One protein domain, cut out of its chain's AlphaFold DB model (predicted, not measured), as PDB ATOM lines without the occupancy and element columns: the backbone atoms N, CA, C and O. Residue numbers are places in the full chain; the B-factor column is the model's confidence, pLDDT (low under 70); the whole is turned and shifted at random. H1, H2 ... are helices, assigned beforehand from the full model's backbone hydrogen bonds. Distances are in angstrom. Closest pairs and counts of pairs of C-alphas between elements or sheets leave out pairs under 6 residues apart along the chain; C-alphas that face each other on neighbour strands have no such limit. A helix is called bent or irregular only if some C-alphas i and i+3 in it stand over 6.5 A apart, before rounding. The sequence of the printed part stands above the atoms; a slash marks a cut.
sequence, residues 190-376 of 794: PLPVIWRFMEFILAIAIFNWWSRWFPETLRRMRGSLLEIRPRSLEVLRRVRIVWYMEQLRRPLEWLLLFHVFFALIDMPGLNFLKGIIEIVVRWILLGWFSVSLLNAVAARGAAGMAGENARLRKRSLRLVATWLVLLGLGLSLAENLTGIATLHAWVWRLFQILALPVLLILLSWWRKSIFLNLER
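This is residues 190 to 376 of the 794 residues of an uncharacterized protein of Gammaproteobacteria bacterium (UniProt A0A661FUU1). Five long helices, H1 to H5, run back and forth side by side in one flat layer, in chain order. The printed part, 187 residues, is all helix with no named strand and loose, with a radius of gyration of the C-alphas of 21.9 A and spans of 74 by 56 by 21 A. Residues 190 to 195 and 370 to 376 stick out.

By hydrogen bonds H1, residues 190 to 227, H2, 233 to 264, and H5, 342 to 376, were each assigned as one helix, but are bent: C-alphas 212 and 215 are 6.6 A apart, 247 and 250 7.6 A, 365 and 368 7.4 A. H1a, residues 190 to 212, touches H2b, residues 250 to 264, opposite ways at a shallow tilt of 11 degrees; their closest C-alphas, Phe 207 and Leu 257, are 7.0 A apart. H3, residues 271 to 300, and H4, residues 310 to 338, form a hairpin, closest at the C-alphas of Gly 287 and Val 325, 5.8 A. Among the helix backbones, H5a, residues 342 to 365, has 18 of 20 O i to N i+4 pairs within hydrogen-bond range.

H1a begins at C-alpha 190 (-32.273, 82.116, 17.259); H3 is 42.9 A long.

The printed part has no cut; pLDDT is under 70 at residues 298 to 310, among others.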
ATOM      1  N   PRO A 190     -33.607  82.619  17.584       81.44
ATOM      2  CA  PRO A 190     -32.273  82.116  17.259       81.44
ATOM      3  C   PRO A 190     -31.822  80.972  18.179       81.44
ATOM      4  O   PRO A 190     -31.091  80.091  17.735       81.44
ATOM      5  N   LEU A 191     -32.275  80.950  19.441       83.19
ATOM      6  CA  LEU A 191     -31.810  80.008  20.472       83.19
ATOM      7  C   LEU A 191     -31.913  78.522  20.059       83.19
ATOM      8  O   LEU A 191     -30.895  77.836  20.136       83.19
ATOM      9  N   PRO A 192     -33.054  78.003  19.553       82.50
ATOM     10  CA  PRO A 192     -33.148  76.604  19.118       82.50
ATOM     11  C   PRO A 192     -32.229  76.255  17.940       82.50
ATOM     12  O   PRO A 192     -31.712  75.142  17.860       82.50
ATOM     13  N   VAL A 193     -32.015  77.200  17.018       80.44
ATOM     14  CA  VAL A 193     -31.134  76.986  15.860       80.44
ATOM     15  C   VAL A 193     -29.674  76.977  16.298       80.44
ATOM     16  O   VAL A 193     -28.919  76.108  15.871       80.44
ATOM     17  N   ILE A 194     -29.288  77.895  17.189       84.25
ATOM     18  CA  ILE A 194     -27.952  77.931  17.796       84.25
ATOM     19  C   ILE A 194     -27.690  76.637  18.569       84.25
ATOM     20  O   ILE A 194     -26.606  76.078  18.447       84.25
ATOM     21  N   TRP A 195     -28.676  76.129  19.313       86.94
ATOM     22  CA  TRP A 195     -28.540  74.872  20.047       86.94
ATOM     23  C   TRP A 195     -28.303  73.676  19.115       86.94
ATOM     24  O   TRP A 195     -27.312  72.971  19.276       86.94
ATOM     25  N   ARG A 196     -29.121  73.504  18.065       83.31
ATOM     26  CA  ARG A 196     -28.894  72.461  17.039       83.31
ATOM     27  C   ARG A 196     -27.544  72.618  16.333       83.31
ATOM     28  O   ARG A 196     -26.881  71.633  16.018       83.31
ATOM     29  N   PHE A 197     -27.114  73.855  16.090       84.69
ATOM     30  CA  PHE A 197     -25.805  74.135  15.506       84.69
ATOM     31  C   PHE A 197     -24.655  73.765  16.459       84.69
ATOM     32  O   PHE A 197     -23.658  73.195  16.023       84.69
ATOM     33  N   MET A 198     -24.811  74.015  17.761       87.50
ATOM     34  CA  MET A 198     -23.877  73.577  18.802       87.50
ATOM     35  C   MET A 198     -23.813  72.052  18.910       87.50
ATOM     36  O   MET A 198     -22.714  71.507  18.969       87.50
ATOM     37  N   GLU A 199     -24.952  71.352  18.875       88.06
ATOM     38  CA  GLU A 199     -25.002  69.882  18.830       88.06
ATOM     39  C   GLU A 199     -24.269  69.335  17.599       88.06
ATOM     40  O   GLU A 199     -23.490  68.386  17.705       88.06
ATOM     41  N   PHE A 200     -24.446  69.973  16.439       87.38
ATOM     42  CA  PHE A 200     -23.737  69.620  15.213       87.38
ATOM     43  C   PHE A 200     -22.218  69.836  15.326       87.38
ATOM     44  O   PHE A 200     -21.442  68.943  14.975       87.38
ATOM     45  N   ILE A 201     -21.773  70.977  15.867       89.69
ATOM     46  CA  ILE A 201     -20.347  71.237  16.133       89.69
ATOM     47  C   ILE A 201     -19.788  70.212  17.119       89.69
ATOM     48  O   ILE A 201     -18.697  69.687  16.897       89.69
ATOM     49  N   LEU A 202     -20.526  69.899  18.186       90.62
ATOM     50  CA  LEU A 202     -20.124  68.918  19.186       90.62
ATOM     51  C   LEU A 202     -19.990  67.522  18.566       90.62
ATOM     52  O   LEU A 202     -18.989  66.850  18.809       90.62
ATOM     53  N   ALA A 203     -20.930  67.107  17.714       89.06
ATOM     54  CA  ALA A 203     -20.855  65.839  16.994       89.06
ATOM     55  C   ALA A 203     -19.607  65.767  16.094       89.06
ATOM     56  O   ALA A 203     -18.891  64.764  16.113       89.06
ATOM     57  N   ILE A 204     -19.285  66.845  15.368       90.06
ATOM     58  CA  ILE A 204     -18.051  66.938  14.568       90.06
ATOM     59  C   ILE A 204     -16.806  66.919  15.463       90.06
ATOM     60  O   ILE A 204     -15.819  66.268  15.123       90.06
ATOM     61  N   ALA A 205     -16.820  67.612  16.603       90.25
ATOM     62  CA  ALA A 205     -15.697  67.644  17.536       90.25
ATOM     63  C   ALA A 205     -15.430  66.257  18.141       90.25
ATOM     64  O   ALA A 205     -14.286  65.801  18.125       90.25
ATOM     65  N   ILE A 206     -16.480  65.552  18.582       89.75
ATOM     66  CA  ILE A 206     -16.413  64.165  19.066       89.75
ATOM     67  C   ILE A 206     -15.892  63.248  17.957       89.75
ATOM     68  O   ILE A 206     -15.001  62.437  18.203       89.75
ATOM     69  N   PHE A 207     -16.381  63.404  16.726       90.25
ATOM     70  CA  PHE A 207     -15.910  62.635  15.578       90.25
ATOM     71  C   PHE A 207     -14.431  62.893  15.258       90.25
ATOM     72  O   PHE A 207     -13.668  61.954  15.040       90.25
ATOM     73  N   ASN A 208     -13.991  64.151  15.249       88.81
ATOM     74  CA  ASN A 208     -12.595  64.517  15.002       88.81
ATOM     75  C   ASN A 208     -11.673  64.022  16.121       88.81
ATOM     76  O   ASN A 208     -10.566  63.559  15.848       88.81
ATOM     77  N   TRP A 209     -12.127  64.079  17.374       91.06
ATOM     78  CA  TRP A 209     -11.410  63.514  18.511       91.06
ATOM     79  C   TRP A 209     -11.299  61.989  18.394       91.06
ATOM     80  O   TRP A 209     -10.192  61.447  18.397       91.06
ATOM     81  N   TRP A 210     -12.420  61.296  18.180       87.44
ATOM     82  CA  TRP A 210     -12.463  59.842  18.022       87.44
ATOM     83  C   TRP A 210     -11.635  59.370  16.819       87.44
ATOM     84  O   TRP A 210     -10.829  58.445  16.938       87.44
ATOM     85  N   SER A 211     -11.730  60.062  15.682       84.12
ATOM     86  CA  SER A 211     -10.971  59.743  14.467       84.12
ATOM     87  C   SER A 211      -9.465  60.052  14.566       84.12
ATOM     88  O   SER A 211      -8.680  59.602  13.721       84.12
ATOM     89  N   ARG A 212      -9.014  60.760  15.604       85.62
ATOM     90  CA  ARG A 212      -7.586  60.918  15.926       85.62
ATOM     91  C   ARG A 212      -7.115  59.937  16.996       85.62
ATOM     92  O   ARG A 212      -6.018  59.410  16.866       85.62
ATOM     93  N   TRP A 213      -7.948  59.641  17.992       86.81
ATOM     94  CA  TRP A 213      -7.614  58.780  19.135       86.81
ATOM     95  C   TRP A 213      -7.697  57.269  18.843       86.81
ATOM     96  O   TRP A 213      -6.850  56.480  19.275       86.81
ATOM     97  N   PHE A 214      -8.685  56.839  18.056       80.31
ATOM     98  CA  PHE A 214      -8.925  55.423  17.754       80.31
ATOM     99  C   PHE A 214      -7.776  54.670  17.021       80.31
ATOM    100  O   PHE A 214      -7.548  53.507  17.363       80.31
ATOM    101  N   PRO A 215      -6.992  55.254  16.075       79.56
ATOM    102  CA  PRO A 215      -5.868  54.555  15.442       79.56
ATOM    103  C   PRO A 215      -4.733  54.268  16.418       79.56
ATOM    104  O   PRO A 215      -4.173  53.174  16.403       79.56
ATOM    105  N   GLU A 216      -4.365  55.251  17.239       81.31
ATOM    106  CA  GLU A 216      -3.260  55.118  18.188       81.31
ATOM    107  C   GLU A 216      -3.567  54.030  19.209       81.31
ATOM    108  O   GLU A 216      -2.729  53.174  19.487       81.31
ATOM    109  N   THR A 217      -4.808  54.003  19.694       82.50
ATOM    110  CA  THR A 217      -5.264  53.002  20.655       82.50
ATOM    111  C   THR A 217      -5.287  51.603  20.040       82.50
ATOM    112  O   THR A 217      -4.765  50.673  20.649       82.50
ATOM    113  N   LEU A 218      -5.797  51.435  18.812       81.19
ATOM    114  CA  LEU A 218      -5.766  50.141  18.115       81.19
ATOM    115  C   LEU A 218      -4.336  49.641  17.872       81.19
ATOM    116  O   LEU A 218      -4.071  48.449  18.041       81.19
ATOM    117  N   ARG A 219      -3.399  50.534  17.523       78.38
ATOM    118  CA  ARG A 219      -1.981  50.182  17.352       78.38
ATOM    119  C   ARG A 219      -1.339  49.746  18.668       78.38
ATOM    120  O   ARG A 219      -0.668  48.718  18.683       78.38
ATOM    121  N   ARG A 220      -1.598  50.459  19.772       83.19
ATOM    122  CA  ARG A 220      -1.134  50.072  21.118       83.19
ATOM    123  C   ARG A 220      -1.742  48.743  21.569       83.19
ATOM    124  O   ARG A 220      -1.009  47.867  22.012       83.19
ATOM    125  N   MET A 221      -3.051  48.545  21.377       77.88
ATOM    126  CA  MET A 221      -3.719  47.269  21.668       77.88
ATOM    127  C   MET A 221      -3.105  46.128  20.857       77.88
ATOM    128  O   MET A 221      -2.798  45.080  21.414       77.88
ATOM    129  N   ARG A 222      -2.865  46.327  19.555       75.81
ATOM    130  CA  ARG A 222      -2.198  45.327  18.712       75.81
ATOM    131  C   ARG A 222      -0.788  45.011  19.212       75.81
ATOM    132  O   ARG A 222      -0.452  43.835  19.253       75.81
ATOM    133  N   GLY A 223      -0.002  46.021  19.592       74.31
ATOM    134  CA  GLY A 223       1.326  45.844  20.193       74.31
ATOM    135  C   GLY A 223       1.264  45.000  21.464       74.31
ATOM    136  O   GLY A 223       1.827  43.912  21.498       74.31
ATOM    137  N   SER A 224       0.441  45.413  22.432       77.88
ATOM    138  CA  SER A 224       0.264  44.686  23.698       77.88
ATOM    139  C   SER A 224      -0.232  43.247  23.508       77.88
ATOM    140  O   SER A 224       0.234  42.331  24.175       77.88
ATOM    141  N   LEU A 225      -1.135  42.999  22.550       72.38
ATOM    142  CA  LEU A 225      -1.628  41.653  22.243       72.38
ATOM    143  C   LEU A 225      -0.588  40.786  21.517       72.38
ATOM    144  O   LEU A 225      -0.646  39.565  21.628       72.38
ATOM    145  N   LEU A 226       0.334  41.388  20.757       67.81
ATOM    146  CA  LEU A 226       1.447  40.683  20.108       67.81
ATOM    147  C   LEU A 226       2.590  40.367  21.084       67.81
ATOM    148  O   LEU A 226       3.348  39.427  20.834       67.81
ATOM    149  N   GLU A 227       2.696  41.125  22.175       73.94
ATOM    150  CA  GLU A 227       3.664  40.923  23.259       73.94
ATOM    151  C   GLU A 227       3.275  39.767  24.197       73.94
ATOM    152  O   GLU A 227       4.155  39.117  24.762       73.94
ATOM    153  N   ILE A 228       1.980  39.442  24.320       64.94
ATOM    154  CA  ILE A 228       1.507  38.304  25.124       64.94
ATOM    155  C   ILE A 228       1.984  36.982  24.496       64.94
ATOM    156  O   ILE A 228       1.556  36.598  23.402       64.94
ATOM    157  N   ARG A 229       2.846  36.253  25.217       51.03
ATOM    158  CA  ARG A 229       3.264  34.877  24.896       51.03
ATOM    159  C   ARG A 229       2.998  33.942  26.091       51.03
ATOM    160  O   ARG A 229       3.304  34.344  27.213       51.03
ATOM    161  N   PRO A 230       2.478  32.711  25.884       47.06
ATOM    162  CA  PRO A 230       2.214  32.043  24.603       47.06
ATOM    163  C   PRO A 230       0.967  32.575  23.883       47.06
ATOM    164  O   PRO A 230       0.015  33.059  24.497       47.06
ATOM    165  N   ARG A 231       0.973  32.484  22.549       58.88
ATOM    166  CA  ARG A 231      -0.128  32.947  21.694       58.88
ATOM    167  C   ARG A 231      -1.287  31.953  21.757       58.88
ATOM    168  O   ARG A 231      -1.435  31.105  20.884       58.88
ATOM    169  N   SER A 232      -2.118  32.053  22.792       57.62
ATOM    170  CA  SER A 232      -3.349  31.263  22.870       57.62
ATOM    171  C   SER A 232      -4.261  31.545  21.663       57.62
ATOM    172  O   SER A 232      -4.232  32.629  21.064       57.62
ATOM    173  N   LEU A 233      -5.112  30.576  21.300       59.06
ATOM    174  CA  LEU A 233      -6.068  30.717  20.189       59.06
ATOM    175  C   LEU A 233      -6.977  31.951  20.348       59.06
ATOM    176  O   LEU A 233      -7.386  32.562  19.356       59.06
ATOM    177  N   GLU A 234      -7.270  32.346  21.587       67.56
ATOM    178  CA  GLU A 234      -8.039  33.549  21.894       67.56
ATOM    179  C   GLU A 234      -7.269  34.836  21.603       67.56
ATOM    180  O   GLU A 234      -7.826  35.750  20.991       67.56
ATOM    181  N   VAL A 235      -5.990  34.906  21.983       70.44
ATOM    182  CA  VAL A 235      -5.129  36.064  21.695       70.44
ATOM    183  C   VAL A 235      -4.990  36.240  20.184       70.44
ATOM    184  O   VAL A 235      -5.192  37.341  19.672       70.44
ATOM    185  N   LEU A 236      -4.795  35.151  19.435       67.94
ATOM    186  CA  LEU A 236      -4.768  35.178  17.968       67.94
ATOM    187  C   LEU A 236      -6.095  35.661  17.361       67.94
ATOM    188  O   LEU A 236      -6.097  36.418  16.385       67.94
ATOM    189  N   ARG A 237      -7.241  35.272  17.940       72.94
ATOM    190  CA  ARG A 237      -8.561  35.772  17.523       72.94
ATOM    191  C   ARG A 237      -8.705  37.270  17.805       72.94
ATOM    192  O   ARG A 237      -9.188  37.994  16.938       72.94
ATOM    193  N   ARG A 238      -8.251  37.757  18.962       76.56
ATOM    194  CA  ARG A 238      -8.285  39.188  19.314       76.56
ATOM    195  C   ARG A 238      -7.378  40.014  18.404       76.56
ATOM    196  O   ARG A 238      -7.839  41.001  17.840       76.56
ATOM    197  N   VAL A 239      -6.149  39.565  18.144       77.31
ATOM    198  CA  VAL A 239      -5.234  40.192  17.165       77.31
ATOM    199  C   VAL A 239      -5.866  40.247  15.770       77.31
ATOM    200  O   VAL A 239      -5.704  41.227  15.034       77.31
ATOM    201  N   ARG A 240      -6.620  39.208  15.392       75.50
ATOM    202  CA  ARG A 240      -7.367  39.175  14.130       75.50
ATOM    203  C   ARG A 240      -8.460  40.244  14.094       75.50
ATOM    204  O   ARG A 240      -8.525  40.980  13.115       75.50
ATOM    205  N   ILE A 241      -9.276  40.340  15.142       80.31
ATOM    206  CA  ILE A 241     -10.347  41.343  15.253       80.31
ATOM    207  C   ILE A 241      -9.763  42.757  15.197       80.31
ATOM    208  O   ILE A 241     -10.217  43.560  14.388       80.31
ATOM    209  N   VAL A 242      -8.714  43.040  15.975       84.00
ATOM    210  CA  VAL A 242      -8.069  44.366  16.027       84.00
ATOM    211  C   VAL A 242      -7.580  44.808  14.649       84.00
ATOM    212  O   VAL A 242      -7.768  45.957  14.257       84.00
ATOM    213  N   TRP A 243      -7.017  43.893  13.866       80.44
ATOM    214  CA  TRP A 243      -6.583  44.212  12.510       80.44
ATOM    215  C   TRP A 243      -7.733  44.428  11.521       80.44
ATOM    216  O   TRP A 243      -7.662  45.336  10.697       80.44
ATOM    217  N   TYR A 244      -8.802  43.621  11.586       81.94
ATOM    218  CA  TYR A 244      -9.983  43.873  10.754       81.94
ATOM    219  C   TYR A 244     -10.590  45.238  11.081       81.94
ATOM    220  O   TYR A 244     -10.953  45.974  10.165       81.94
ATOM    221  N   MET A 245     -10.632  45.603  12.365       83.69
ATOM    222  CA  MET A 245     -11.071  46.924  12.809       83.69
ATOM    223  C   MET A 245     -10.184  48.035  12.242       83.69
ATOM    224  O   MET A 245     -10.720  49.020  11.753       83.69
ATOM    225  N   GLU A 246      -8.859  47.867  12.217       82.88
ATOM    226  CA  GLU A 246      -7.929  48.836  11.612       82.88
ATOM    227  C   GLU A 246      -8.243  49.089  10.124       82.88
ATOM    228  O   GLU A 246      -8.269  50.239   9.681       82.88
ATOM    229  N   GLN A 247      -8.569  48.035   9.369       82.00
ATOM    230  CA  GLN A 247      -8.864  48.131   7.935       82.00
ATOM    231  C   GLN A 247     -10.277  48.667   7.627       82.00
ATOM    232  O   GLN A 247     -10.477  49.346   6.619       82.00
ATOM    233  N   LEU A 248     -11.262  48.355   8.471       86.69
ATOM    234  CA  LEU A 248     -12.679  48.716   8.296       86.69
ATOM    235  C   LEU A 248     -13.071  50.040   8.945       86.69
ATOM    236  O   LEU A 248     -14.197  50.506   8.793       86.69
ATOM    237  N   ARG A 249     -12.144  50.645   9.677       87.88
ATOM    238  CA  ARG A 249     -12.380  51.826  10.489       87.88
ATOM    239  C   ARG A 249     -12.991  52.988   9.714       87.88
ATOM    240  O   ARG A 249     -14.043  53.479  10.090       87.88
ATOM    241  N   ARG A 250     -12.338  53.424   8.633       88.31
ATOM    242  CA  ARG A 250     -12.744  54.614   7.871       88.31
ATOM    243  C   ARG A 250     -14.199  54.547   7.380       88.31
ATOM    244  O   ARG A 250     -14.937  55.484   7.671       88.31
ATOM    245  N   PRO A 251     -14.656  53.479   6.700       90.31
ATOM    246  CA  PRO A 251     -16.057  53.400   6.293       90.31
ATOM    247  C   PRO A 251     -17.028  53.373   7.472       90.31
ATOM    248  O   PRO A 251     -18.090  53.981   7.384       90.31
ATOM    249  N   LEU A 252     -16.664  52.724   8.579       89.31
ATOM    250  CA  LEU A 252     -17.508  52.655   9.770       89.31
ATOM    251  C   LEU A 252     -17.616  54.013  10.486       89.31
ATOM    252  O   LEU A 252     -18.705  54.394  10.903       89.31
ATOM    253  N   GLU A 253     -16.515  54.765  10.559       90.62
ATOM    254  CA  GLU A 253     -16.472  56.137  11.078       90.62
ATOM    255  C   GLU A 253     -17.438  57.048  10.318       90.62
ATOM    256  O   GLU A 253     -18.283  57.703  10.925       90.62
ATOM    257  N   TRP A 254     -17.344  57.063   8.986       91.56
ATOM    258  CA  TRP A 254     -18.210  57.895   8.152       91.56
ATOM    259  C   TRP A 254     -19.674  57.459   8.210       91.56
ATOM    260  O   TRP A 254     -20.552  58.316   8.228       91.56
ATOM    261  N   LEU A 255     -19.954  56.155   8.280       91.06
ATOM    262  CA  LEU A 255     -21.321  55.649   8.421       91.06
ATOM    263  C   LEU A 255     -21.952  56.147   9.728       91.06
ATOM    264  O   LEU A 255     -23.073  56.649   9.705       91.06
ATOM    265  N   LEU A 256     -21.212  56.089  10.840       90.31
ATOM    266  CA  LEU A 256     -21.670  56.599  12.135       90.31
ATOM    267  C   LEU A 256     -21.870  58.122  12.099       90.31
ATOM    268  O   LEU A 256     -22.913  58.604  12.533       90.31
ATOM    269  N   LEU A 257     -20.922  58.873  11.526       90.75
ATOM    270  CA  LEU A 257     -21.030  60.328  11.398       90.75
ATOM    271  C   LEU A 257     -22.268  60.739  10.601       90.75
ATOM    272  O   LEU A 257     -23.036  61.574  11.065       90.75
ATOM    273  N   PHE A 258     -22.467  60.162   9.414       90.62
ATOM    274  CA  PHE A 258     -23.608  60.513   8.573       90.62
ATOM    275  C   PHE A 258     -24.932  60.074   9.199       90.62
ATOM    276  O   PHE A 258     -25.914  60.800   9.089       90.62
ATOM    277  N   HIS A 259     -24.959  58.950   9.918       90.31
ATOM    278  CA  HIS A 259     -26.144  58.544  10.670       90.31
ATOM    279  C   HIS A 259     -26.526  59.580  11.742       90.31
ATOM    280  O   HIS A 259     -27.671  60.021  11.789       90.31
ATOM    281  N   VAL A 260     -25.559  60.042  12.545       89.31
ATOM    282  CA  VAL A 260     -25.781  61.102  13.546       89.31
ATOM    283  C   VAL A 260     -26.141  62.435  12.878       89.31
ATOM    284  O   VAL A 260     -27.032  63.140  13.341       89.31
ATOM    285  N   PHE A 261     -25.496  62.772  11.760       89.12
ATOM    286  CA  PHE A 261     -25.770  63.985  10.990       89.12
ATOM    287  C   PHE A 261     -27.218  64.055  10.500       89.12
ATOM    288  O   PHE A 261     -27.895  65.059  10.727       89.12
ATOM    289  N   PHE A 262     -27.716  62.990   9.866       88.44
ATOM    290  CA  PHE A 262     -29.106  62.942   9.420       88.44
ATOM    291  C   PHE A 262     -30.082  62.874  10.600       88.44
ATOM    292  O   PHE A 262     -31.165  63.440  10.500       88.44
ATOM    293  N   ALA A 263     -29.707  62.289  11.741       86.31
ATOM    294  CA  ALA A 263     -30.538  62.337  12.946       86.31
ATOM    295  C   ALA A 263     -30.687  63.766  13.516       86.31
ATOM    296  O   ALA A 263     -31.770  64.134  13.960       86.31
ATOM    297  N   LEU A 264     -29.629  64.585  13.464       85.31
ATOM    298  CA  LEU A 264     -29.616  65.961  13.988       85.31
ATOM    299  C   LEU A 264     -30.300  66.981  13.063       85.31
ATOM    300  O   LEU A 264     -30.822  67.997  13.525       85.31
ATOM    301  N   ILE A 265     -30.293  66.740  11.748       81.75
ATOM    302  CA  ILE A 265     -30.926  67.643  10.783       81.75
ATOM    303  C   ILE A 265     -32.424  67.384  10.736       81.75
ATOM    304  O   ILE A 265     -32.882  66.398  10.167       81.75
ATOM    305  N   ASP A 266     -33.199  68.330  11.240       75.69
ATOM    306  CA  ASP A 266     -34.649  68.344  11.088       75.69
ATOM    307  C   ASP A 266     -35.067  69.630  10.364       75.69
ATOM    308  O   ASP A 266     -34.974  70.739  10.901       75.69
ATOM    309  N   MET A 267     -35.438  69.459   9.093       72.06
ATOM    310  CA  MET A 267     -35.778  70.517   8.141       72.06
ATOM    311  C   MET A 267     -37.233  70.306   7.700       72.06
ATOM    312  O   MET A 267     -37.475  69.638   6.689       72.06
ATOM    313  N   PRO A 268     -38.212  70.851   8.449       69.94
ATOM    314  CA  PRO A 268     -39.621  70.701   8.114       69.94
ATOM    315  C   PRO A 268     -39.889  71.231   6.700       69.94
ATOM    316  O   PRO A 268     -39.478  72.339   6.353       69.94
ATOM    317  N   GLY A 269     -40.544  70.406   5.881       68.56
ATOM    318  CA  GLY A 269     -40.789  70.667   4.460       68.56
ATOM    319  C   GLY A 269     -39.733  70.111   3.496       68.56
ATOM    320  O   GLY A 269     -39.985  70.120   2.305       68.56
ATOM    321  N   LEU A 270     -38.590  69.592   3.968       75.81
ATOM    322  CA  LEU A 270     -37.553  68.949   3.130       75.81
ATOM    323  C   LEU A 270     -37.246  67.502   3.555       75.81
ATOM    324  O   LEU A 270     -36.263  66.908   3.105       75.81
ATOM    325  N   ASN A 271     -38.096  66.915   4.401       81.31
ATOM    326  CA  ASN A 271     -37.928  65.556   4.924       81.31
ATOM    327  C   ASN A 271     -37.873  64.495   3.812       81.31
ATOM    328  O   ASN A 271     -37.095  63.549   3.915       81.31
ATOM    329  N   PHE A 272     -38.616  64.693   2.717       82.12
ATOM    330  CA  PHE A 272     -38.568  63.818   1.544       82.12
ATOM    331  C   PHE A 272     -37.169  63.770   0.906       82.12
ATOM    332  O   PHE A 272     -36.589  62.696   0.739       82.12
ATOM    333  N   LEU A 273     -36.583  64.938   0.601       83.25
ATOM    334  CA  LEU A 273     -35.236  65.032   0.021       83.25
ATOM    335  C   LEU A 273     -34.169  64.511   0.986       83.25
ATOM    336  O   LEU A 273     -33.254  63.803   0.567       83.25
ATOM    337  N   LYS A 274     -34.310  64.822   2.281       86.44
ATOM    338  CA  LYS A 274     -33.445  64.289   3.335       86.44
ATOM    339  C   LYS A 274     -33.439  62.756   3.321       86.44
ATOM    340  O   LYS A 274     -32.355  62.184   3.289       86.44
ATOM    341  N   GLY A 275     -34.607  62.108   3.289       87.12
ATOM    342  CA  GLY A 275     -34.721  60.645   3.284       87.12
ATOM    343  C   GLY A 275     -34.032  59.997   2.080       87.12
ATOM    344  O   GLY A 275     -33.271  59.045   2.237       87.12
ATOM    345  N   ILE A 276     -34.202  60.567   0.880       89.50
ATOM    346  CA  ILE A 276     -33.523  60.076  -0.333       89.50
ATOM    347  C   ILE A 276     -32.001  60.199  -0.196       89.50
ATOM    348  O   ILE A 276     -31.274  59.242  -0.469       89.50
ATOM    349  N   ILE A 277     -31.508  61.368   0.225       91.06
ATOM    350  CA  ILE A 277     -30.068  61.611   0.379       91.06
ATOM    351  C   ILE A 277     -29.486  60.677   1.447       91.06
ATOM    352  O   ILE A 277     -28.424  60.097   1.226       91.06
ATOM    353  N   GLU A 278     -30.182  60.488   2.568       92.62
ATOM    354  CA  GLU A 278     -29.772  59.581   3.639       92.62
ATOM    355  C   GLU A 278     -29.623  58.141   3.133       92.62
ATOM    356  O   GLU A 278     -28.580  57.520   3.351       92.62
ATOM    357  N   ILE A 279     -30.612  57.630   2.395       92.94
ATOM    358  CA  ILE A 279     -30.576  56.286   1.802       92.94
ATOM    359  C   ILE A 279     -29.389  56.154   0.842       92.94
ATOM    360  O   ILE A 279     -28.595  55.217   0.963       92.94
ATOM    361  N   VAL A 280     -29.220  57.104  -0.082       93.69
ATOM    362  CA  VAL A 280     -28.131  57.081  -1.072       93.69
ATOM    363  C   VAL A 280     -26.764  57.110  -0.386       93.69
ATOM    364  O   VAL A 280     -25.913  56.264  -0.672       93.69
ATOM    365  N   VAL A 281     -26.548  58.034   0.556       94.69
ATOM    366  CA  VAL A 281     -25.287  58.151   1.303       94.69
ATOM    367  C   VAL A 281     -25.012  56.875   2.101       94.69
ATOM    368  O   VAL A 281     -23.900  56.346   2.042       94.69
ATOM    369  N   ARG A 282     -26.021  56.326   2.789       94.00
ATOM    370  CA  ARG A 282     -25.895  55.089   3.571       94.00
ATOM    371  C   ARG A 282     -25.459  53.910   2.703       94.00
ATOM    372  O   ARG A 282     -24.537  53.192   3.090       94.00
ATOM    373  N   TRP A 283     -26.055  53.724   1.526       94.31
ATOM    374  CA  TRP A 283     -25.688  52.633   0.615       94.31
ATOM    375  C   TRP A 283     -24.328  52.836  -0.060       94.31
ATOM    376  O   TRP A 283     -23.592  51.862  -0.221       94.31
ATOM    377  N   ILE A 284     -23.936  54.072  -0.390       92.75
ATOM    378  CA  ILE A 284     -22.581  54.370  -0.890       92.75
ATOM    379  C   ILE A 284     -21.532  53.993   0.164       92.75
ATOM    380  O   ILE A 284     -20.553  53.304  -0.147       92.75
ATOM    381  N   LEU A 285     -21.747  54.382   1.425       92.88
ATOM    382  CA  LEU A 285     -20.851  54.048   2.535       92.88
ATOM    383  C   LEU A 285     -20.843  52.548   2.836       92.88
ATOM    384  O   LEU A 285     -19.775  51.982   3.066       92.88
ATOM    385  N   LEU A 286     -21.996  51.878   2.768       91.12
ATOM    386  CA  LEU A 286     -22.083  50.424   2.912       91.12
ATOM    387  C   LEU A 286     -21.364  49.696   1.767       91.12
ATOM    388  O   LEU A 286     -20.721  48.669   1.989       91.12
ATOM    389  N   GLY A 287     -21.412  50.237   0.548       90.12
ATOM    390  CA  GLY A 287     -20.638  49.746  -0.588       90.12
ATOM    391  C   GLY A 287     -19.137  49.901  -0.366       90.12
ATOM    392  O   GLY A 287     -18.379  48.942  -0.540       90.12
ATOM    393  N   TRP A 288     -18.697  51.066   0.110       91.75
ATOM    394  CA  TRP A 288     -17.297  51.293   0.469       91.75
ATOM    395  C   TRP A 288     -16.828  50.381   1.614       91.75
ATOM    396  O   TRP A 288     -15.744  49.789   1.524       91.75
ATOM    397  N   PHE A 289     -17.658  50.196   2.644       90.31
ATOM    398  CA  PHE A 289     -17.437  49.236   3.727       90.31
ATOM    399  C   PHE A 289     -17.280  47.819   3.180       90.31
ATOM    400  O   PHE A 289     -16.285  47.155   3.469       90.31
ATOM    401  N   SER A 290     -18.209  47.386   2.327       86.62
ATOM    402  CA  SER A 290     -18.198  46.059   1.714       86.62
ATOM    403  C   SER A 290     -16.912  45.838   0.925       86.62
ATOM    404  O   SER A 290     -16.191  44.881   1.187       86.62
ATOM    405  N   VAL A 291     -16.536  46.752   0.025       86.38
ATOM    406  CA  VAL A 291     -15.288  46.633  -0.751       86.38
ATOM    407  C   VAL A 291     -14.052  46.588   0.157       86.38
ATOM    408  O   VAL A 291     -13.123  45.815  -0.102       86.38
ATOM    409  N   SER A 292     -14.035  47.374   1.232       85.44
ATOM    410  CA  SER A 292     -12.933  47.393   2.203       85.44
ATOM    411  C   SER A 292     -12.841  46.087   2.995       85.44
ATOM    412  O   SER A 292     -11.747  45.542   3.138       85.44
ATOM    413  N   LEU A 293     -13.979  45.528   3.418       84.06
ATOM    414  CA  LEU A 293     -14.074  44.216   4.062       84.06
ATOM    415  C   LEU A 293     -13.562  43.113   3.151       84.06
ATOM    416  O   LEU A 293     -12.762  42.282   3.576       84.06
ATOM    417  N   LEU A 294     -13.961  43.135   1.882       81.38
ATOM    418  CA  LEU A 294     -13.494  42.163   0.903       81.38
ATOM    419  C   LEU A 294     -11.978  42.237   0.705       81.38
ATOM    420  O   LEU A 294     -11.320  41.200   0.645       81.38
ATOM    421  N   ASN A 295     -11.407  43.443   0.643       77.88
ATOM    422  CA  ASN A 295      -9.957  43.627   0.570       77.88
ATOM    423  C   ASN A 295      -9.249  43.132   1.845       77.88
ATOM    424  O   ASN A 295      -8.197  42.505   1.744       77.88
ATOM    425  N   ALA A 296      -9.829  43.366   3.025       76.38
ATOM    426  CA  ALA A 296      -9.289  42.899   4.301       76.38
ATOM    427  C   ALA A 296      -9.301  41.364   4.394       76.38
ATOM    428  O   ALA A 296      -8.301  40.729   4.717       76.38
ATOM    429  N   VAL A 297     -10.425  40.733   4.052       72.88
ATOM    430  CA  VAL A 297     -10.539  39.269   4.030       72.88
ATOM    431  C   VAL A 297      -9.569  38.671   3.008       72.88
ATOM    432  O   VAL A 297      -8.911  37.674   3.303       72.88
ATOM    433  N   ALA A 298      -9.411  39.321   1.851       64.25
ATOM    434  CA  ALA A 298      -8.452  38.922   0.828       64.25
ATOM    435  C   ALA A 298      -6.993  38.962   1.307       64.25
ATOM    436  O   ALA A 298      -6.224  38.084   0.937       64.25
ATOM    437  N   ALA A 299      -6.611  39.949   2.121       64.38
ATOM    438  CA  ALA A 299      -5.226  40.134   2.551       64.38
ATOM    439  C   ALA A 299      -4.768  39.183   3.677       64.38
ATOM    440  O   ALA A 299      -3.570  39.078   3.911       64.38
ATOM    441  N   ARG A 300      -5.680  38.492   4.381       58.53
ATOM    442  CA  ARG A 300      -5.330  37.623   5.531       58.53
ATOM    443  C   ARG A 300      -5.911  36.208   5.531       58.53
ATOM    444  O   ARG A 300      -5.603  35.431   6.432       58.53
ATOM    445  N   GLY A 301      -6.782  35.853   4.591       49.41
ATOM    446  CA  GLY A 301      -7.399  34.525   4.571       49.41
ATOM    447  C   GLY A 301      -6.385  33.394   4.339       49.41
ATOM    448  O   GLY A 301      -5.969  33.182   3.204       49.41
ATOM    449  N   ALA A 302      -6.079  32.616   5.390       41.88
ATOM    450  CA  ALA A 302      -5.280  31.379   5.335       41.88
ATOM    451  C   ALA A 302      -5.904  30.289   4.435       41.88
ATOM    452  O   ALA A 302      -5.213  29.428   3.906       41.88
ATOM    453  N   ALA A 303      -7.214  30.353   4.178       41.41
ATOM    454  CA  ALA A 303      -7.878  29.529   3.171       41.41
ATOM    455  C   ALA A 303      -7.746  30.169   1.775       41.41
ATOM    456  O   ALA A 303      -8.726  30.583   1.155       41.41
ATOM    457  N   GLY A 304      -6.500  30.258   1.310       38.53
ATOM    458  CA  GLY A 304      -6.107  30.498  -0.069       38.53
ATOM    459  C   GLY A 304      -6.478  31.862  -0.628       38.53
ATOM    460  O   GLY A 304      -7.430  31.953  -1.376       38.53
ATOM    461  N   MET A 305      -5.676  32.898  -0.425       41.34
ATOM    462  CA  MET A 305      -5.625  34.055  -1.341       41.34
ATOM    463  C   MET A 305      -4.196  34.346  -1.831       41.34
ATOM    464  O   MET A 305      -3.978  35.358  -2.484       41.34
ATOM    465  N   ALA A 306      -3.264  33.411  -1.615       41.38
ATOM    466  CA  ALA A 306      -1.909  33.387  -2.179       41.38
ATOM    467  C   ALA A 306      -1.764  32.349  -3.318       41.38
ATOM    468  O   ALA A 306      -0.693  31.825  -3.577       41.38
ATOM    469  N   GLY A 307      -2.874  31.999  -3.978       52.31
ATOM    470  CA  GLY A 307      -2.872  31.092  -5.131       52.31
ATOM    471  C   GLY A 307      -3.063  31.845  -6.446       52.31
ATOM    472  O   GLY A 307      -3.616  32.946  -6.450       52.31
ATOM    473  N   GLU A 308      -2.710  31.198  -7.558       54.91
ATOM    474  CA  GLU A 308      -2.809  31.658  -8.959       54.91
ATOM    475  C   GLU A 308      -4.107  32.449  -9.286       54.91
ATOM    476  O   GLU A 308      -4.100  33.417 -10.044       54.91
ATOM    477  N   ASN A 309      -5.224  32.132  -8.609       63.84
ATOM    478  CA  ASN A 309      -6.554  32.730  -8.810       63.84
ATOM    479  C   ASN A 309      -6.946  33.864  -7.828       63.84
ATOM    480  O   ASN A 309      -8.125  34.222  -7.722       63.84
ATOM    481  N   ALA A 310      -6.015  34.441  -7.062       63.28
ATOM    482  CA  ALA A 310      -6.308  35.507  -6.086       63.28
ATOM    483  C   ALA A 310      -6.930  36.765  -6.725       63.28
ATOM    484  O   ALA A 310      -7.913  37.323  -6.224       63.28
ATOM    485  N   ARG A 311      -6.410  37.177  -7.888       72.94
ATOM    486  CA  ARG A 311      -6.919  38.338  -8.641       72.94
ATOM    487  C   ARG A 311      -8.348  38.108  -9.147       72.94
ATOM    488  O   ARG A 311      -9.187  39.003  -9.030       72.94
ATOM    489  N   LEU A 312      -8.647  36.901  -9.639       77.44
ATOM    490  CA  LEU A 312      -9.982  36.512 -10.117       77.44
ATOM    491  C   LEU A 312     -11.016  36.513  -8.983       77.44
ATOM    492  O   LEU A 312     -12.126  37.027  -9.152       77.44
ATOM    493  N   ARG A 313     -10.636  36.032  -7.794       75.12
ATOM    494  CA  ARG A 313     -11.475  36.092  -6.585       75.12
ATOM    495  C   ARG A 313     -11.801  37.509  -6.162       75.12
ATOM    496  O   ARG A 313     -12.965  37.834  -5.974       75.12
ATOM    497  N   LYS A 314     -10.797  38.383  -6.086       78.69
ATOM    498  CA  LYS A 314     -11.014  39.792  -5.735       78.69
ATOM    499  C   LYS A 314     -11.969  40.482  -6.714       78.69
ATOM    500  O   LYS A 314     -12.858  41.220  -6.293       78.69
ATOM    501  N   ARG A 315     -11.806  40.227  -8.018       84.38
ATOM    502  CA  ARG A 315     -12.647  40.807  -9.076       84.38
ATOM    503  C   ARG A 315     -14.096  40.310  -9.001       84.38
ATOM    504  O   ARG A 315     -15.012  41.125  -9.053       84.38
ATOM    505  N   SER A 316     -14.297  39.001  -8.841       85.31
ATOM    506  CA  SER A 316     -15.632  38.392  -8.705       85.31
ATOM    507  C   SER A 316     -16.363  38.861  -7.450       85.31
ATOM    508  O   SER A 316     -17.517  39.268  -7.527       85.31
ATOM    509  N   LEU A 317     -15.672  38.900  -6.315       83.69
ATOM    510  CA  LEU A 317     -16.246  39.321  -5.042       83.69
ATOM    511  C   LEU A 317     -16.656  40.803  -5.056       83.69
ATOM    512  O   LEU A 317     -17.719  41.153  -4.553       83.69
ATOM    513  N   ARG A 318     -15.861  41.664  -5.709       86.19
ATOM    514  CA  ARG A 318     -16.214  43.076  -5.927       86.19
ATOM    515  C   ARG A 318     -17.468  43.228  -6.786       86.19
ATOM    516  O   ARG A 318     -18.314  44.049  -6.448       86.19
ATOM    517  N   LEU A 319     -17.587  42.459  -7.871       89.38
ATOM    518  CA  LEU A 319     -18.770  42.492  -8.736       89.38
ATOM    519  C   LEU A 319     -20.031  42.113  -7.948       89.38
ATOM    520  O   LEU A 319     -21.009  42.851  -7.985       89.38
ATOM    521  N   VAL A 320     -19.976  41.018  -7.182       88.12
ATOM    522  CA  VAL A 320     -21.105  40.551  -6.362       88.12
ATOM    523  C   VAL A 320     -21.473  41.567  -5.281       88.12
ATOM    524  O   VAL A 320     -22.646  41.889  -5.136       88.12
ATOM    525  N   ALA A 321     -20.495  42.123  -4.557       86.19
ATOM    526  CA  ALA A 321     -20.773  43.153  -3.555       86.19
ATOM    527  C   ALA A 321     -21.380  44.419  -4.174       86.19
ATOM    528  O   ALA A 321     -22.321  44.972  -3.618       86.19
ATOM    529  N   THR A 322     -20.890  44.848  -5.342       88.94
ATOM    530  CA  THR A 322     -21.454  46.005  -6.057       88.94
ATOM    531  C   THR A 322     -22.894  45.728  -6.492       88.94
ATOM    532  O   THR A 322     -23.760  46.574  -6.305       88.94
ATOM    533  N   TRP A 323     -23.172  44.530  -7.014       91.19
ATOM    534  CA  TRP A 323     -24.518  44.117  -7.410       91.19
ATOM    535  C   TRP A 323     -25.489  44.081  -6.219       91.19
ATOM    536  O   TRP A 323     -26.587  44.618  -6.325       91.19
ATOM    537  N   LEU A 324     -25.067  43.543  -5.067       90.44
ATOM    538  CA  LEU A 324     -25.875  43.527  -3.838       90.44
ATOM    539  C   LEU A 324     -26.158  44.935  -3.296       90.44
ATOM    540  O   LEU A 324     -27.270  45.206  -2.855       90.44
ATOM    541  N   VAL A 325     -25.170  45.832  -3.344       91.12
ATOM    542  CA  VAL A 325     -25.327  47.233  -2.919       91.12
ATOM    543  C   VAL A 325     -26.301  47.974  -3.832       91.12
ATOM    544  O   VAL A 325     -27.154  48.699  -3.336       91.12
ATOM    545  N   LEU A 326     -26.212  47.774  -5.150       92.38
ATOM    546  CA  LEU A 326     -27.141  48.378  -6.110       92.38
ATOM    547  C   LEU A 326     -28.566  47.841  -5.950       92.38
ATOM    548  O   LEU A 326     -29.508  48.626  -6.006       92.38
ATOM    549  N   LEU A 327     -28.717  46.534  -5.719       94.00
ATOM    550  CA  LEU A 327     -30.010  45.909  -5.445       94.00
ATOM    551  C   LEU A 327     -30.647  46.510  -4.189       94.00
ATOM    552  O   LEU A 327     -31.780  46.977  -4.234       94.00
ATOM    553  N   GLY A 328     -29.905  46.536  -3.082       92.56
ATOM    554  CA  GLY A 328     -30.403  47.076  -1.823       92.56
ATOM    555  C   GLY A 328     -30.706  48.575  -1.885       92.56
ATOM    556  O   GLY A 328     -31.731  49.008  -1.365       92.56
ATOM    557  N   LEU A 329     -29.878  49.356  -2.589       94.88
ATOM    558  CA  LEU A 329     -30.147  50.768  -2.869       94.88
ATOM    559  C   LEU A 329     -31.446  50.943  -3.662       94.88
ATOM    560  O   LEU A 329     -32.272  51.773  -3.296       94.88
ATOM    561  N   GLY A 330     -31.634  50.162  -4.730       92.62
ATOM    562  CA  GLY A 330     -32.829  50.222  -5.568       92.62
ATOM    563  C   GLY A 330     -34.104  49.884  -4.797       92.62
ATOM    564  O   GLY A 330     -35.080  50.623  -4.896       92.62
ATOM    565  N   LEU A 331     -34.083  48.813  -3.997       93.44
ATOM    566  CA  LEU A 331     -35.228  48.419  -3.171       93.44
ATOM    567  C   LEU A 331     -35.535  49.456  -2.089       93.44
ATOM    568  O   LEU A 331     -36.681  49.858  -1.949       93.44
ATOM    569  N   SER A 332     -34.512  49.948  -1.385       92.75
ATOM    570  CA  SER A 332     -34.687  50.953  -0.331       92.75
ATOM    571  C   SER A 332     -35.198  52.289  -0.878       92.75
ATOM    572  O   SER A 332     -35.999  52.952  -0.224       92.75
ATOM    573  N   LEU A 333     -34.774  52.681  -2.086       91.44
ATOM    574  CA  LEU A 333     -35.324  53.848  -2.775       91.44
ATOM    575  C   LEU A 333     -36.778  53.625  -3.192       91.44
ATOM    576  O   LEU A 333     -37.596  54.512  -2.973       91.44
ATOM    577  N   ALA A 334     -37.110  52.465  -3.767       90.25
ATOM    578  CA  ALA A 334     -38.486  52.151  -4.146       90.25
ATOM    579  C   ALA A 334     -39.417  52.138  -2.921       90.25
ATOM    580  O   ALA A 334     -40.470  52.766  -2.942       90.25
ATOM    581  N   GLU A 335     -38.993  51.520  -1.820       89.94
ATOM    582  CA  GLU A 335     -39.753  51.482  -0.569       89.94
ATOM    583  C   GLU A 335     -39.976  52.886   0.015       89.94
ATOM    584  O   GLU A 335     -41.093  53.228   0.388       89.94
ATOM    585  N   ASN A 336     -38.955  53.747   0.030       88.31
ATOM    586  CA  ASN A 336     -39.093  55.105   0.565       88.31
ATOM    587  C   ASN A 336     -39.897  56.053  -0.346       88.31
ATOM    588  O   ASN A 336     -40.484  57.015   0.139       88.31
ATOM    589  N   LEU A 337     -39.890  55.829  -1.665       85.44
ATOM    590  CA  LEU A 337     -40.588  56.682  -2.635       85.44
ATOM    591  C   LEU A 337     -42.057  56.295  -2.817       85.44
ATOM    592  O   LEU A 337     -42.911  57.171  -2.914       85.44
ATOM    593  N   THR A 338     -42.335  54.998  -2.917       83.88
ATOM    594  CA  THR A 338     -43.648  54.461  -3.304       83.88
ATOM    595  C   THR A 338     -44.213  53.471  -2.292       83.88
ATOM    596  O   THR A 338     -45.341  53.034  -2.456       83.88
ATOM    597  N   GLY A 339     -43.468  53.089  -1.253       82.19
ATOM    598  CA  GLY A 339     -43.840  51.968  -0.389       82.19
ATOM    599  C   GLY A 339     -43.651  50.608  -1.070       82.19
ATOM    600  O   GLY A 339     -43.049  50.491  -2.145       82.19
ATOM    601  N   ILE A 340     -44.172  49.558  -0.430       77.50
ATOM    602  CA  ILE A 340     -44.163  48.186  -0.952       77.50
ATOM    603  C   ILE A 340     -45.281  48.060  -1.998       77.50
ATOM    604  O   ILE A 340     -46.378  47.594  -1.714       77.50
ATOM    605  N   ALA A 341     -45.007  48.539  -3.209       80.44
ATOM    606  CA  ALA A 341     -45.960  48.541  -4.317       80.44
ATOM    607  C   ALA A 341     -45.317  48.024  -5.618       80.44
ATOM    608  O   ALA A 341     -44.433  47.156  -5.597       80.44
ATOM    609  N   THR A 342     -45.760  48.520  -6.774       86.62
ATOM    610  CA  THR A 342     -45.417  47.924  -8.072       86.62
ATOM    611  C   THR A 342     -43.983  48.235  -8.477       86.62
ATOM    612  O   THR A 342     -43.267  47.326  -8.904       86.62
ATOM    613  N   LEU A 343     -43.499  49.458  -8.231       87.75
ATOM    614  CA  LEU A 343     -42.107  49.837  -8.473       87.75
ATOM    615  C   LEU A 343     -41.125  48.940  -7.707       87.75
ATOM    616  O   LEU A 343     -40.145  48.468  -8.284       87.75
ATOM    617  N   HIS A 344     -41.399  48.655  -6.430       89.56
ATOM    618  CA  HIS A 344     -40.566  47.772  -5.610       89.56
ATOM    619  C   HIS A 344     -40.485  46.356  -6.208       89.56
ATOM    620  O   HIS A 344     -39.390  45.812  -6.393       89.56
ATOM    621  N   ALA A 345     -41.630  45.779  -6.593       88.00
ATOM    622  CA  ALA A 345     -41.689  44.463  -7.232       88.00
ATOM    623  C   ALA A 345     -40.947  44.430  -8.581       88.00
ATOM    624  O   ALA A 345     -40.238  43.468  -8.887       88.00
ATOM    625  N   TRP A 346     -41.062  45.489  -9.383       92.12
ATOM    626  CA  TRP A 346     -40.388  45.599 -10.675       92.12
ATOM    627  C   TRP A 346     -38.875  45.762 -10.540       92.12
ATOM    628  O   TRP A 346     -38.132  45.119 -11.283       92.12
ATOM    629  N   VAL A 347     -38.399  46.557  -9.577       92.12
ATOM    630  CA  VAL A 347     -36.966  46.661  -9.263       92.12
ATOM    631  C   VAL A 347     -36.422  45.286  -8.879       92.12
ATOM    632  O   VAL A 347     -35.427  44.842  -9.451       92.12
ATOM    633  N   TRP A 348     -37.103  44.560  -7.989       91.69
ATOM    634  CA  TRP A 348     -36.713  43.198  -7.622       91.69
ATOM    635  C   TRP A 348     -36.614  42.264  -8.842       91.69
ATOM    636  O   TRP A 348     -35.576  41.628  -9.051       91.69
ATOM    637  N   ARG A 349     -37.645  42.235  -9.701       90.31
ATOM    638  CA  ARG A 349     -37.670  41.417 -10.930       90.31
ATOM    639  C   ARG A 349     -36.560  41.792 -11.912       90.31
ATOM    640  O   ARG A 349     -35.895  40.911 -12.455       90.31
ATOM    641  N   LEU A 350     -36.312  43.086 -12.114       91.94
ATOM    642  CA  LEU A 350     -35.236  43.569 -12.980       91.94
ATOM    643  C   LEU A 350     -33.877  43.042 -12.508       91.94
ATOM    644  O   LEU A 350     -33.091  42.541 -13.311       91.94
ATOM    645  N   PHE A 351     -33.605  43.100 -11.203       93.12
ATOM    646  CA  PHE A 351     -32.361  42.571 -10.648       93.12
ATOM    647  C   PHE A 351     -32.271  41.044 -10.738       93.12
ATOM    648  O   PHE A 351     -31.179  40.534 -10.989       93.12
ATOM    649  N   GLN A 352     -33.381  40.308 -10.609       90.19
ATOM    650  CA  GLN A 352     -33.407  38.862 -10.867       90.19
ATOM    651  C   GLN A 352     -33.016  38.537 -12.317       90.19
ATOM    652  O   GLN A 352     -32.179  37.662 -12.542       90.19
ATOM    653  N   ILE A 353     -33.543  39.277 -13.297       92.06
ATOM    654  CA  ILE A 353     -33.175  39.122 -14.714       92.06
ATOM    655  C   ILE A 353     -31.693  39.469 -14.922       92.06
ATOM    656  O   ILE A 353     -30.959  38.710 -15.556       92.06
ATOM    657  N   LEU A 354     -31.217  40.570 -14.330       91.88
ATOM    658  CA  LEU A 354     -29.810  40.990 -14.381       91.88
ATOM    659  C   LEU A 354     -28.855  40.044 -13.629       91.88
ATOM    660  O   LEU A 354     -27.645  40.090 -13.858       91.88
ATOM    661  N   ALA A 355     -29.351  39.149 -12.773       89.38
ATOM    662  CA  ALA A 355     -28.518  38.143 -12.119       89.38
ATOM    663  C   ALA A 355     -27.938  37.137 -13.130       89.38
ATOM    664  O   ALA A 355     -26.801  36.686 -12.965       89.38
ATOM    665  N   LEU A 356     -28.674  36.823 -14.204       90.31
ATOM    666  CA  LEU A 356     -28.235  35.900 -15.255       90.31
ATOM    667  C   LEU A 356     -26.970  36.390 -15.992       90.31
ATOM    668  O   LEU A 356     -25.982  35.651 -16.004       90.31
ATOM    669  N   PRO A 357     -26.909  37.618 -16.553       91.50
ATOM    670  CA  PRO A 357     -25.684  38.119 -17.171       91.50
ATOM    671  C   PRO A 357     -24.533  38.261 -16.166       91.50
ATOM    672  O   PRO A 357     -23.393  37.958 -16.515       91.50
ATOM    673  N   VAL A 358     -24.794  38.636 -14.906       89.31
ATOM    674  CA  VAL A 358     -23.753  38.678 -13.859       89.31
ATOM    675  C   VAL A 358     -23.157  37.287 -13.617       89.31
ATOM    676  O   VAL A 358     -21.934  37.138 -13.548       89.31
ATOM    677  N   LEU A 359     -23.994  36.252 -13.546       86.62
ATOM    678  CA  LEU A 359     -23.564  34.863 -13.389       86.62
ATOM    679  C   LEU A 359     -22.779  34.362 -14.612       86.62
ATOM    680  O   LEU A 359     -21.750  33.705 -14.444       86.62
ATOM    681  N   LEU A 360     -23.188  34.731 -15.829       87.38
ATOM    682  CA  LEU A 360     -22.440  34.431 -17.055       87.38
ATOM    683  C   LEU A 360     -21.066  35.117 -17.080       87.38
ATOM    684  O   LEU A 360     -20.068  34.481 -17.430       87.38
ATOM    685  N   ILE A 361     -20.979  36.379 -16.649       88.81
ATOM    686  CA  ILE A 361     -19.706  37.103 -16.513       88.81
ATOM    687  C   ILE A 361     -18.795  36.385 -15.512       88.81
ATOM    688  O   ILE A 361     -17.628  36.129 -15.822       88.81
ATOM    689  N   LEU A 362     -19.312  35.998 -14.343       86.38
ATOM    690  CA  LEU A 362     -18.545  35.257 -13.339       86.38
ATOM    691  C   LEU A 362     -18.050  33.909 -13.879       86.38
ATOM    692  O   LEU A 362     -16.864  33.602 -13.747       86.38
ATOM    693  N   LEU A 363     -18.913  33.139 -14.543       85.19
ATOM    694  CA  LEU A 363     -18.528  31.883 -15.189       85.19
ATOM    695  C   LEU A 363     -17.445  32.106 -16.244       85.19
ATOM    696  O   LEU A 363     -16.491  31.335 -16.291       85.19
ATOM    697  N   SER A 364     -17.528  33.173 -17.041       84.50
ATOM    698  CA  SER A 364     -16.512  33.479 -18.055       84.50
ATOM    699  C   SER A 364     -15.125  33.724 -17.445       84.50
ATOM    700  O   SER A 364     -14.124  33.243 -17.978       84.50
ATOM    701  N   TRP A 365     -15.057  34.400 -16.291       86.56
ATOM    702  CA  TRP A 365     -13.804  34.668 -15.579       86.56
ATOM    703  C   TRP A 365     -13.214  33.405 -14.956       86.56
ATOM    704  O   TRP A 365     -11.996  33.233 -14.941       86.56
ATOM    705  N   TRP A 366     -14.070  32.517 -14.452       81.56
ATOM    706  CA  TRP A 366     -13.657  31.322 -13.719       81.56
ATOM    707  C   TRP A 366     -13.509  30.072 -14.580       81.56
ATOM    708  O   TRP A 366     -12.865  29.122 -14.146       81.56
ATOM    709  N   ARG A 367     -14.033  30.072 -15.808       78.94
ATOM    710  CA  ARG A 367     -14.058  28.911 -16.708       78.94
ATOM    711  C   ARG A 367     -12.704  28.215 -16.823       78.94
ATOM    712  O   ARG A 367     -12.628  27.007 -16.633       78.94
ATOM    713  N   LYS A 368     -11.631  28.967 -17.098       78.94
ATOM    714  CA  LYS A 368     -10.274  28.402 -17.232       78.94
ATOM    715  C   LYS A 368      -9.801  27.744 -15.932       78.94
ATOM    716  O   LYS A 368      -9.314  26.621 -15.963       78.94
ATOM    717  N   SER A 369     -10.004  28.415 -14.797       76.56
ATOM    718  CA  SER A 369      -9.619  27.894 -13.482       76.56
ATOM    719  C   SER A 369     -10.432  26.665 -13.072       76.56
ATOM    720  O   SER A 369      -9.873  25.769 -12.448       76.56
ATOM    721  N   ILE A 370     -11.728  26.620 -13.389       77.62
ATOM    722  CA  ILE A 370     -12.595  25.485 -13.057       77.62
ATOM    723  C   ILE A 370     -12.119  24.238 -13.803       77.62
ATOM    724  O   ILE A 370     -11.928  23.205 -13.173       77.62
ATOM    725  N   PHE A 371     -11.852  24.341 -15.109       77.62
ATOM    726  CA  PHE A 371     -11.363  23.200 -15.889       77.62
ATOM    727  C   PHE A 371      -9.962  22.739 -15.465       77.62
ATOM    728  O   PHE A 371      -9.750  21.539 -15.345       77.62
ATOM    729  N   LEU A 372      -9.045  23.663 -15.147       73.31
ATOM    730  CA  LEU A 372      -7.720  23.317 -14.608       73.31
ATOM    731  C   LEU A 372      -7.809  22.557 -13.275       73.31
ATOM    732  O   LEU A 372      -7.094  21.582 -13.067       73.31
ATOM    733  N   ASN A 373      -8.695  22.984 -12.371       70.75
ATOM    734  CA  ASN A 373      -8.875  22.312 -11.082       70.75
ATOM    735  C   ASN A 373      -9.572  20.951 -11.229       70.75
ATOM    736  O   ASN A 373      -9.212  20.016 -10.525       70.75
ATOM    737  N   LEU A 374     -10.533  20.826 -12.150       71.25
ATOM    738  CA  LEU A 374     -11.174  19.544 -12.460       71.25
ATOM    739  C   LEU A 374     -10.188  18.544 -13.071       71.25
ATOM    740  O   LEU A 374     -10.269  17.364 -12.760       71.25
ATOM    741  N   GLU A 375      -9.249  19.002 -13.903       69.94
ATOM    742  CA  GLU A 375      -8.190  18.153 -14.465       69.94
ATOM    743  C   GLU A 375      -7.213  17.653 -13.405       69.94
ATOM    744  O   GLU A 375      -6.854  16.482 -13.440       69.94
ATOM    745  N   ARG A 376      -6.848  18.490 -12.426       65.44
ATOM    746  CA  ARG A 376      -6.021  18.058 -11.285       65.44
ATOM    747  C   ARG A 376      -6.718  17.026 -10.402       65.44
ATOM    748  O   ARG A 376      -6.060  16.189  -9.811       65.44
TER     749      ARG A 376